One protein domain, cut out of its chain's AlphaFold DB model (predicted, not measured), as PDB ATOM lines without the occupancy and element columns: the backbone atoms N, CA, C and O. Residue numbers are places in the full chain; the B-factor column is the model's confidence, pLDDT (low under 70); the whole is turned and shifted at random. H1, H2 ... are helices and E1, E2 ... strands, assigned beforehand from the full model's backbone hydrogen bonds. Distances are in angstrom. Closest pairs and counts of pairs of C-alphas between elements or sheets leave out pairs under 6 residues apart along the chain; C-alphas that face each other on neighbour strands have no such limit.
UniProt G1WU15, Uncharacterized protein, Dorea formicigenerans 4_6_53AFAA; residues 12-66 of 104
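This is residues 12 to 66 of the 104 residues of an uncharacterized protein of Dorea formicigenerans 4_6_53AFAA (UniProt G1WU15). A small antiparallel sheet of three strands has one short helix, H1, set off to one side, with loops joining the two. Residues 12 to 17 form a tail at the other end of the long axis. The printed part has 55 residues, under half of them in named elements, of mixed class, in the chain order E1, H1, E2, E3; the sheet's order is E1, E3, E2. It is only just compact, close to loose, with a radius of gyration of the C-alphas of 11.7 A, and its outline is flat, spanning 34 by 27 by 13 A.

E3, residues 58 to 62, is the longest strand at 13.3 A and ends at C-alpha 62 (54.108, -48.944, -9.390). E1 is residues 18 to 21, 10.0 A, beginning at C-alpha 18 (53.919, -47.656, -14.546). E2 is residues 48 to 51, 10.3 A. H1 is residues 32 to 41, 14.2 A, beginning at C-alpha 32 (43.727, -37.951, 2.884).

The inner strand E3 is antiparallel to edge strand E1, at 157 degrees between directions; N 60 and O 20 are 2.8 A apart, within hydrogen-bond range. E3 and the other edge strand, E2, form an antiparallel hairpin at 139 degrees, with N 59 and O 50 at 2.8 A. E1, H1 and E2 make a split strand-helix-strand unit, two strands running the same way with E3 between them, and its crossover is right-handed. H1 is not on the sheet, but only just, with 4 pairs of C-alphas within 10 A. The closest C-alphas of H1 and E2, Leu 39 and Ser 48, are 7.6 A apart. H1 and E3 are apart. Every O i to N i+4 pair of H1 is within hydrogen-bond range.

The C-alphas farthest apart, Glu 14 and Thr 31, are 34.0 A apart. The printed part has no cut, and its three links are short. Mean pLDDT of the printed part is 85.8; residues 12 to 17 are under 70.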
ATOM      1  N   SER A  12      55.911 -46.628 -21.429       56.75
ATOM      2  CA  SER A  12      56.815 -47.243 -22.410       56.75
ATOM      3  C   SER A  12      57.493 -48.502 -21.818       56.75
ATOM      4  O   SER A  12      58.014 -48.446 -20.694       56.75
ATOM      5  N   PRO A  13      57.551 -49.640 -22.545       58.59
ATOM      6  CA  PRO A  13      57.910 -50.957 -21.996       58.59
ATOM      7  C   PRO A  13      59.294 -51.029 -21.334       58.59
ATOM      8  O   PRO A  13      59.541 -51.904 -20.503       58.59
ATOM      9  N   GLU A  14      60.192 -50.105 -21.664       54.66
ATOM     10  CA  GLU A  14      61.612 -50.234 -21.357       54.66
ATOM     11  C   GLU A  14      62.088 -49.342 -20.191       54.66
ATOM     12  O   GLU A  14      62.993 -49.730 -19.447       54.66
ATOM     13  N   LYS A  15      61.489 -48.163 -19.947       57.22
ATOM     14  CA  LYS A  15      62.189 -47.111 -19.169       57.22
ATOM     15  C   LYS A  15      61.436 -46.573 -17.959       57.22
ATOM     16  O   LYS A  15      62.062 -46.464 -16.904       57.22
ATOM     17  N   THR A  16      60.132 -46.364 -18.027       62.38
ATOM     18  CA  THR A  16      59.378 -45.701 -16.953       62.38
ATOM     19  C   THR A  16      58.702 -46.709 -16.006       62.38
ATOM     20  O   THR A  16      58.307 -47.793 -16.446       62.38
ATOM     21  N   PRO A  17      58.613 -46.425 -14.689       66.06
ATOM     22  CA  PRO A  17      57.629 -47.073 -13.819       66.06
ATOM     23  C   PRO A  17      56.232 -46.931 -14.440       66.06
ATOM     24  O   PRO A  17      55.997 -45.969 -15.177       66.06
ATOM     25  N   CYS A  18      55.317 -47.863 -14.153       70.69
ATOM     26  CA  CYS A  18      53.919 -47.656 -14.546       70.69
ATOM     27  C   CYS A  18      53.453 -46.366 -13.877       70.69
ATOM     28  O   CYS A  18      53.528 -46.286 -12.650       70.69
ATOM     29  N   ALA A  19      53.044 -45.374 -14.661       80.44
ATOM     30  CA  ALA A  19      52.611 -44.079 -14.160       80.44
ATOM     31  C   ALA A  19      51.231 -43.785 -14.737       80.44
ATOM     32  O   ALA A  19      51.102 -43.523 -15.932       80.44
ATOM     33  N   VAL A  20      50.208 -43.846 -13.888       85.75
ATOM     34  CA  VAL A  20      48.820 -43.566 -14.272       85.75
ATOM     35  C   VAL A  20      48.375 -42.294 -13.575       85.75
ATOM     36  O   VAL A  20      48.491 -42.189 -12.359       85.75
ATOM     37  N   GLU A  21      47.880 -41.323 -14.333       90.38
ATOM     38  CA  GLU A  21      47.372 -40.081 -13.755       90.38
ATOM     39  C   GLU A  21      46.088 -40.351 -12.966       90.38
ATOM     40  O   GLU A  21      45.177 -41.042 -13.434       90.38
ATOM     41  N   LEU A  22      46.014 -39.812 -11.752       91.31
ATOM     42  CA  LEU A  22      44.777 -39.789 -10.990       91.31
ATOM     43  C   LEU A  22      43.796 -38.823 -11.646       91.31
ATOM     44  O   LEU A  22      44.185 -37.799 -12.195       91.31
ATOM     45  N   SER A  23      42.503 -39.139 -11.550       91.25
ATOM     46  CA  SER A  23      41.461 -38.301 -12.144       91.25
ATOM     47  C   SER A  23      41.611 -36.837 -11.692       91.25
ATOM     48  O   SER A  23      41.560 -36.577 -10.483       91.25
ATOM     49  N   PRO A  24      41.730 -35.875 -12.630       91.44
ATOM     50  CA  PRO A  24      41.856 -34.453 -12.303       91.44
ATOM     51  C   PRO A  24      40.674 -33.902 -11.503       91.44
ATOM     52  O   PRO A  24      40.814 -32.908 -10.801       91.44
ATOM     53  N   CYS A  25      39.512 -34.554 -11.582       93.62
ATOM     54  CA  CYS A  25      38.339 -34.201 -10.786       93.62
ATOM     55  C   CYS A  25      38.364 -34.830  -9.387       93.62
ATOM     56  O   CYS A  25      37.733 -34.310  -8.476       93.62
ATOM     57  N   PHE A  26      39.061 -35.955  -9.210       92.38
ATOM     58  CA  PHE A  26      39.139 -36.656  -7.929       92.38
ATOM     59  C   PHE A  26      40.121 -35.974  -6.980       92.38
ATOM     60  O   PHE A  26      39.763 -35.701  -5.843       92.38
ATOM     61  N   VAL A  27      41.331 -35.661  -7.453       93.50
ATOM     62  CA  VAL A  27      42.415 -35.130  -6.605       93.50
ATOM     63  C   VAL A  27      42.012 -33.868  -5.819       93.50
ATOM     64  O   VAL A  27      42.301 -33.824  -4.629       93.50
ATOM     65  N   PRO A  28      41.307 -32.871  -6.398       92.94
ATOM     66  CA  PRO A  28      40.886 -31.679  -5.653       92.94
ATOM     67  C   PRO A  28      39.760 -31.932  -4.643       92.94
ATOM     68  O   PRO A  28      39.557 -31.122  -3.743       92.94
ATOM     69  N   LEU A  29      38.991 -33.007  -4.824       95.88
ATOM     70  CA  LEU A  29      37.854 -33.361  -3.969       95.88
ATOM     71  C   LEU A  29      38.227 -34.391  -2.896       95.88
ATOM     72  O   LEU A  29      37.504 -34.536  -1.912       95.88
ATOM     73  N   ALA A  30      39.314 -35.132  -3.104       94.31
ATOM     74  CA  ALA A  30      39.742 -36.217  -2.243       94.31
ATOM     75  C   ALA A  30      40.344 -35.691  -0.939       94.31
ATOM     76  O   ALA A  30      41.165 -34.777  -0.927       94.31
ATOM     77  N   THR A  31      39.966 -36.323   0.169       95.81
ATOM     78  CA  THR A  31      40.647 -36.157   1.455       95.81
ATOM     79  C   THR A  31      41.792 -37.160   1.589       95.81
ATOM     80  O   THR A  31      41.837 -38.162   0.871       95.81
ATOM     81  N   ASP A  32      42.669 -36.974   2.577       93.75
ATOM     82  CA  ASP A  32      43.727 -37.951   2.884       93.75
ATOM     83  C   ASP A  32      43.159 -39.362   3.112       93.75
ATOM     84  O   ASP A  32      43.728 -40.355   2.667       93.75
ATOM     85  N   LYS A  33      41.972 -39.466   3.728       96.62
ATOM     86  CA  LYS A  33      41.285 -40.753   3.925       96.62
ATOM     87  C   LYS A  33      40.873 -41.405   2.611       96.62
ATOM     88  O   LYS A  33      40.926 -42.630   2.503       96.62
ATOM     89  N   ASP A  34      40.448 -40.615   1.631       94.88
ATOM     90  CA  ASP A  34      40.064 -41.125   0.315       94.88
ATOM     91  C   ASP A  34      41.291 -41.607  -0.462       94.88
ATOM     92  O   ASP A  34      41.227 -42.646  -1.120       94.88
ATOM     93  N   MET A  35      42.419 -40.906  -0.322       93.75
ATOM     94  CA  MET A  35      43.705 -41.298  -0.900       93.75
ATOM     95  C   MET A  35      44.226 -42.604  -0.286       93.75
ATOM     96  O   MET A  35      44.560 -43.534  -1.018       93.75
ATOM     97  N   GLU A  36      44.213 -42.726   1.044       93.56
ATOM     98  CA  GLU A  36      44.594 -43.952   1.764       93.56
ATOM     99  C   GLU A  36      43.679 -45.133   1.419       93.56
ATOM    100  O   GLU A  36      44.120 -46.274   1.228       93.56
ATOM    101  N   ARG A  37      42.376 -44.866   1.280       94.44
ATOM    102  CA  ARG A  37      41.409 -45.869   0.836       94.44
ATOM    103  C   ARG A  37      41.692 -46.314  -0.596       94.44
ATOM    104  O   ARG A  37      41.648 -47.515  -0.858       94.44
ATOM    105  N   LEU A  38      41.986 -45.385  -1.506       91.50
ATOM    106  CA  LEU A  38      42.345 -45.693  -2.891       91.50
ATOM    107  C   LEU A  38      43.618 -46.548  -2.954       91.50
ATOM    108  O   LEU A  38      43.633 -47.554  -3.662       91.50
ATOM    109  N   LEU A  39      44.637 -46.197  -2.165       90.25
ATOM    110  CA  LEU A  39      45.869 -46.974  -2.027       90.25
ATOM    111  C   LEU A  39      45.568 -48.412  -1.574       90.25
ATOM    112  O   LEU A  39      46.031 -49.375  -2.179       90.25
ATOM    113  N   SER A  40      44.720 -48.553  -0.551       90.00
ATOM    114  CA  SER A  40      44.353 -49.842   0.050       90.00
ATOM    115  C   SER A  40      43.459 -50.715  -0.838       90.00
ATOM    116  O   SER A  40      43.435 -51.937  -0.690       90.00
ATOM    117  N   MET A  41      42.683 -50.109  -1.741       90.69
ATOM    118  CA  MET A  41      41.796 -50.833  -2.658       90.69
ATOM    119  C   MET A  41      42.554 -51.557  -3.769       90.69
ATOM    120  O   MET A  41      42.054 -52.541  -4.320       90.69
ATOM    121  N   LEU A  42      43.735 -51.061  -4.126       86.25
ATOM    122  CA  LEU A  42      44.511 -51.595  -5.227       86.25
ATOM    123  C   LEU A  42      45.455 -52.701  -4.728       86.25
ATOM    124  O   LEU A  42      46.064 -52.579  -3.667       86.25
ATOM    125  N   PRO A  43      45.615 -53.809  -5.474       86.50
ATOM    126  CA  PRO A  43      46.401 -54.960  -5.034       86.50
ATOM    127  C   PRO A  43      47.912 -54.769  -5.264       86.50
ATOM    128  O   PRO A  43      48.593 -55.714  -5.665       86.50
ATOM    129  N   TYR A  44      48.429 -53.564  -5.021       86.69
ATOM    130  CA  TYR A  44      49.814 -53.183  -5.279       86.69
ATOM    131  C   TYR A  44      50.501 -52.771  -3.979       86.69
ATOM    132  O   TYR A  44      50.066 -51.851  -3.295       86.69
ATOM    133  N   LYS A  45      51.588 -53.458  -3.635       87.06
ATOM    134  CA  LYS A  45      52.391 -53.177  -2.439       87.06
ATOM    135  C   LYS A  45      53.350 -52.015  -2.645       87.06
ATOM    136  O   LYS A  45      53.695 -51.345  -1.683       87.06
ATOM    137  N   SER A  46      53.822 -51.835  -3.876       88.31
ATOM    138  CA  SER A  46      54.768 -50.777  -4.249       88.31
ATOM    139  C   SER A  46      54.080 -49.500  -4.735       88.31
ATOM    140  O   SER A  46      54.757 -48.573  -5.173       88.31
ATOM    141  N   LEU A  47      52.744 -49.459  -4.684       89.88
ATOM    142  CA  LEU A  47      51.967 -48.313  -5.130       89.88
ATOM    143  C   LEU A  47      52.279 -47.082  -4.279       89.88
ATOM    144  O   LEU A  47      52.255 -47.138  -3.052       89.88
ATOM    145  N   SER A  48      52.526 -45.963  -4.949       90.88
ATOM    146  CA  SER A  48      52.697 -44.652  -4.325       90.88
ATOM    147  C   SER A  48      52.107 -43.556  -5.207       90.88
ATOM    148  O   SER A  48      51.953 -43.743  -6.416       90.88
ATOM    149  N   PHE A  49      51.765 -42.417  -4.605       91.12
ATOM    150  CA  PHE A  49      51.285 -41.244  -5.329       91.12
ATOM    151  C   PHE A  49      52.333 -40.139  -5.295       91.12
ATOM    152  O   PHE A  49      52.806 -39.761  -4.223       91.12
ATOM    153  N   SER A  50      52.687 -39.605  -6.460       88.56
ATOM    154  CA  SER A  50      53.585 -38.456  -6.553       88.56
ATOM    155  C   SER A  50      53.275 -37.603  -7.774       88.56
ATOM    156  O   SER A  50      52.653 -38.044  -8.740       88.56
ATOM    157  N   THR A  51      53.743 -36.362  -7.751       89.94
ATOM    158  CA  THR A  51      53.866 -35.558  -8.966       89.94
ATOM    159  C   THR A  51      55.093 -36.031  -9.751       89.94
ATOM    160  O   THR A  51      56.060 -36.531  -9.164       89.94
ATOM    161  N   LEU A  52      55.055 -35.929 -11.081       84.94
ATOM    162  CA  LEU A  52      56.234 -36.154 -11.921       84.94
ATOM    163  C   LEU A  52      56.808 -34.808 -12.342       84.94
ATOM    164  O   LEU A  52      56.078 -33.920 -12.779       84.94
ATOM    165  N   GLU A  53      58.126 -34.674 -12.246       84.06
ATOM    166  CA  GLU A  53      58.817 -33.474 -12.699       84.06
ATOM    167  C   GLU A  53      58.570 -33.243 -14.199       84.06
ATOM    168  O   GLU A  53      58.667 -34.161 -15.018       84.06
ATOM    169  N   GLY A  54      58.191 -32.013 -14.552       82.69
ATOM    170  CA  GLY A  54      57.849 -31.643 -15.925       82.69
ATOM    171  C   GLY A  54      56.479 -32.133 -16.411       82.69
ATOM    172  O   GLY A  54      56.208 -32.036 -17.608       82.69
ATOM    173  N   ARG A  55      55.611 -32.652 -15.527       83.56
ATOM    174  CA  ARG A  55      54.229 -33.033 -15.862       83.56
ATOM    175  C   ARG A  55      53.215 -32.445 -14.884       83.56
ATOM    176  O   ARG A  55      53.499 -32.252 -13.705       83.56
ATOM    177  N   HIS A  56      52.023 -32.161 -15.396       86.25
ATOM    178  CA  HIS A  56      50.891 -31.711 -14.591       86.25
ATOM    179  C   HIS A  56      50.117 -32.921 -14.062       86.25
ATOM    180  O   HIS A  56      49.941 -33.890 -14.788       86.25
ATOM    181  N   GLY A  57      49.649 -32.847 -12.816       88.88
ATOM    182  CA  GLY A  57      48.823 -33.888 -12.203       88.88
ATOM    183  C   GLY A  57      49.554 -34.755 -11.178       88.88
ATOM    184  O   GLY A  57      50.772 -34.679 -10.993       88.88
ATOM    185  N   VAL A  58      48.765 -35.566 -10.474       91.75
ATOM    186  CA  VAL A  58      49.243 -36.552  -9.497       91.75
ATOM    187  C   VAL A  58      49.158 -37.923 -10.141       91.75
ATOM    188  O   VAL A  58      48.132 -38.277 -10.715       91.75
ATOM    189  N   TYR A  59      50.221 -38.703 -10.025       90.81
ATOM    190  CA  TYR A  59      50.338 -39.996 -10.670       90.81
ATOM    191  C   TYR A  59      50.489 -41.113  -9.646       90.81
ATOM    192  O   TYR A  59      51.175 -40.976  -8.635       90.81
ATOM    193  N   ALA A  60      49.858 -42.237  -9.954       90.62
ATOM    194  CA  ALA A  60      50.054 -43.527  -9.324       90.62
ATOM    195  C   ALA A  60      51.274 -44.216  -9.936       90.62
ATOM    196  O   ALA A  60      51.293 -44.489 -11.138       90.62
ATOM    197  N   LEU A  61      52.270 -44.503  -9.103       88.94
ATOM    198  CA  LEU A  61      53.523 -45.147  -9.471       88.94
ATOM    199  C   LEU A  61      53.576 -46.568  -8.919       88.94
ATOM    200  O   LEU A  61      53.330 -46.777  -7.733       88.94
ATOM    201  N   ILE A  62      53.929 -47.534  -9.770       88.62
ATOM    202  CA  ILE A  62      54.108 -48.944  -9.390       88.62
ATOM    203  C   ILE A  62      55.466 -49.436  -9.895       88.62
ATOM    204  O   ILE A  62      55.879 -49.122 -11.020       88.62
ATOM    205  N   ASP A  63      56.147 -50.243  -9.080       86.12
ATOM    206  CA  ASP A  63      57.425 -50.829  -9.466       86.12
ATOM    207  C   ASP A  63      57.287 -51.795 -10.657       86.12
ATOM    208  O   ASP A  63      56.291 -52.503 -10.850       86.12
ATOM    209  N   LYS A  64      58.341 -51.868 -11.472       81.88
ATOM    210  CA  LYS A  64      58.371 -52.700 -12.676       81.88
ATOM    211  C   LYS A  64      58.216 -54.188 -12.357       81.88
ATOM    212  O   LYS A  64      57.676 -54.909 -13.196       81.88
ATOM    213  N   SER A  65      58.681 -54.637 -11.189       80.75
ATOM    214  CA  SER A  65      58.573 -56.035 -10.758       80.75
ATOM    215  C   SER A  65      57.125 -56.451 -10.478       80.75
ATOM    216  O   SER A  65      56.726 -57.570 -10.803       80.75
ATOM    217  N   GLU A  66      56.308 -55.536  -9.949       80.94
ATOM    218  CA  GLU A  66      54.927 -55.817  -9.565       80.94
ATOM    219  C   GLU A  66      53.973 -55.814 -10.768       80.94
ATOM    220  O   GLU A  66      52.981 -56.539 -10.760       80.94
TER     221      GLU A  66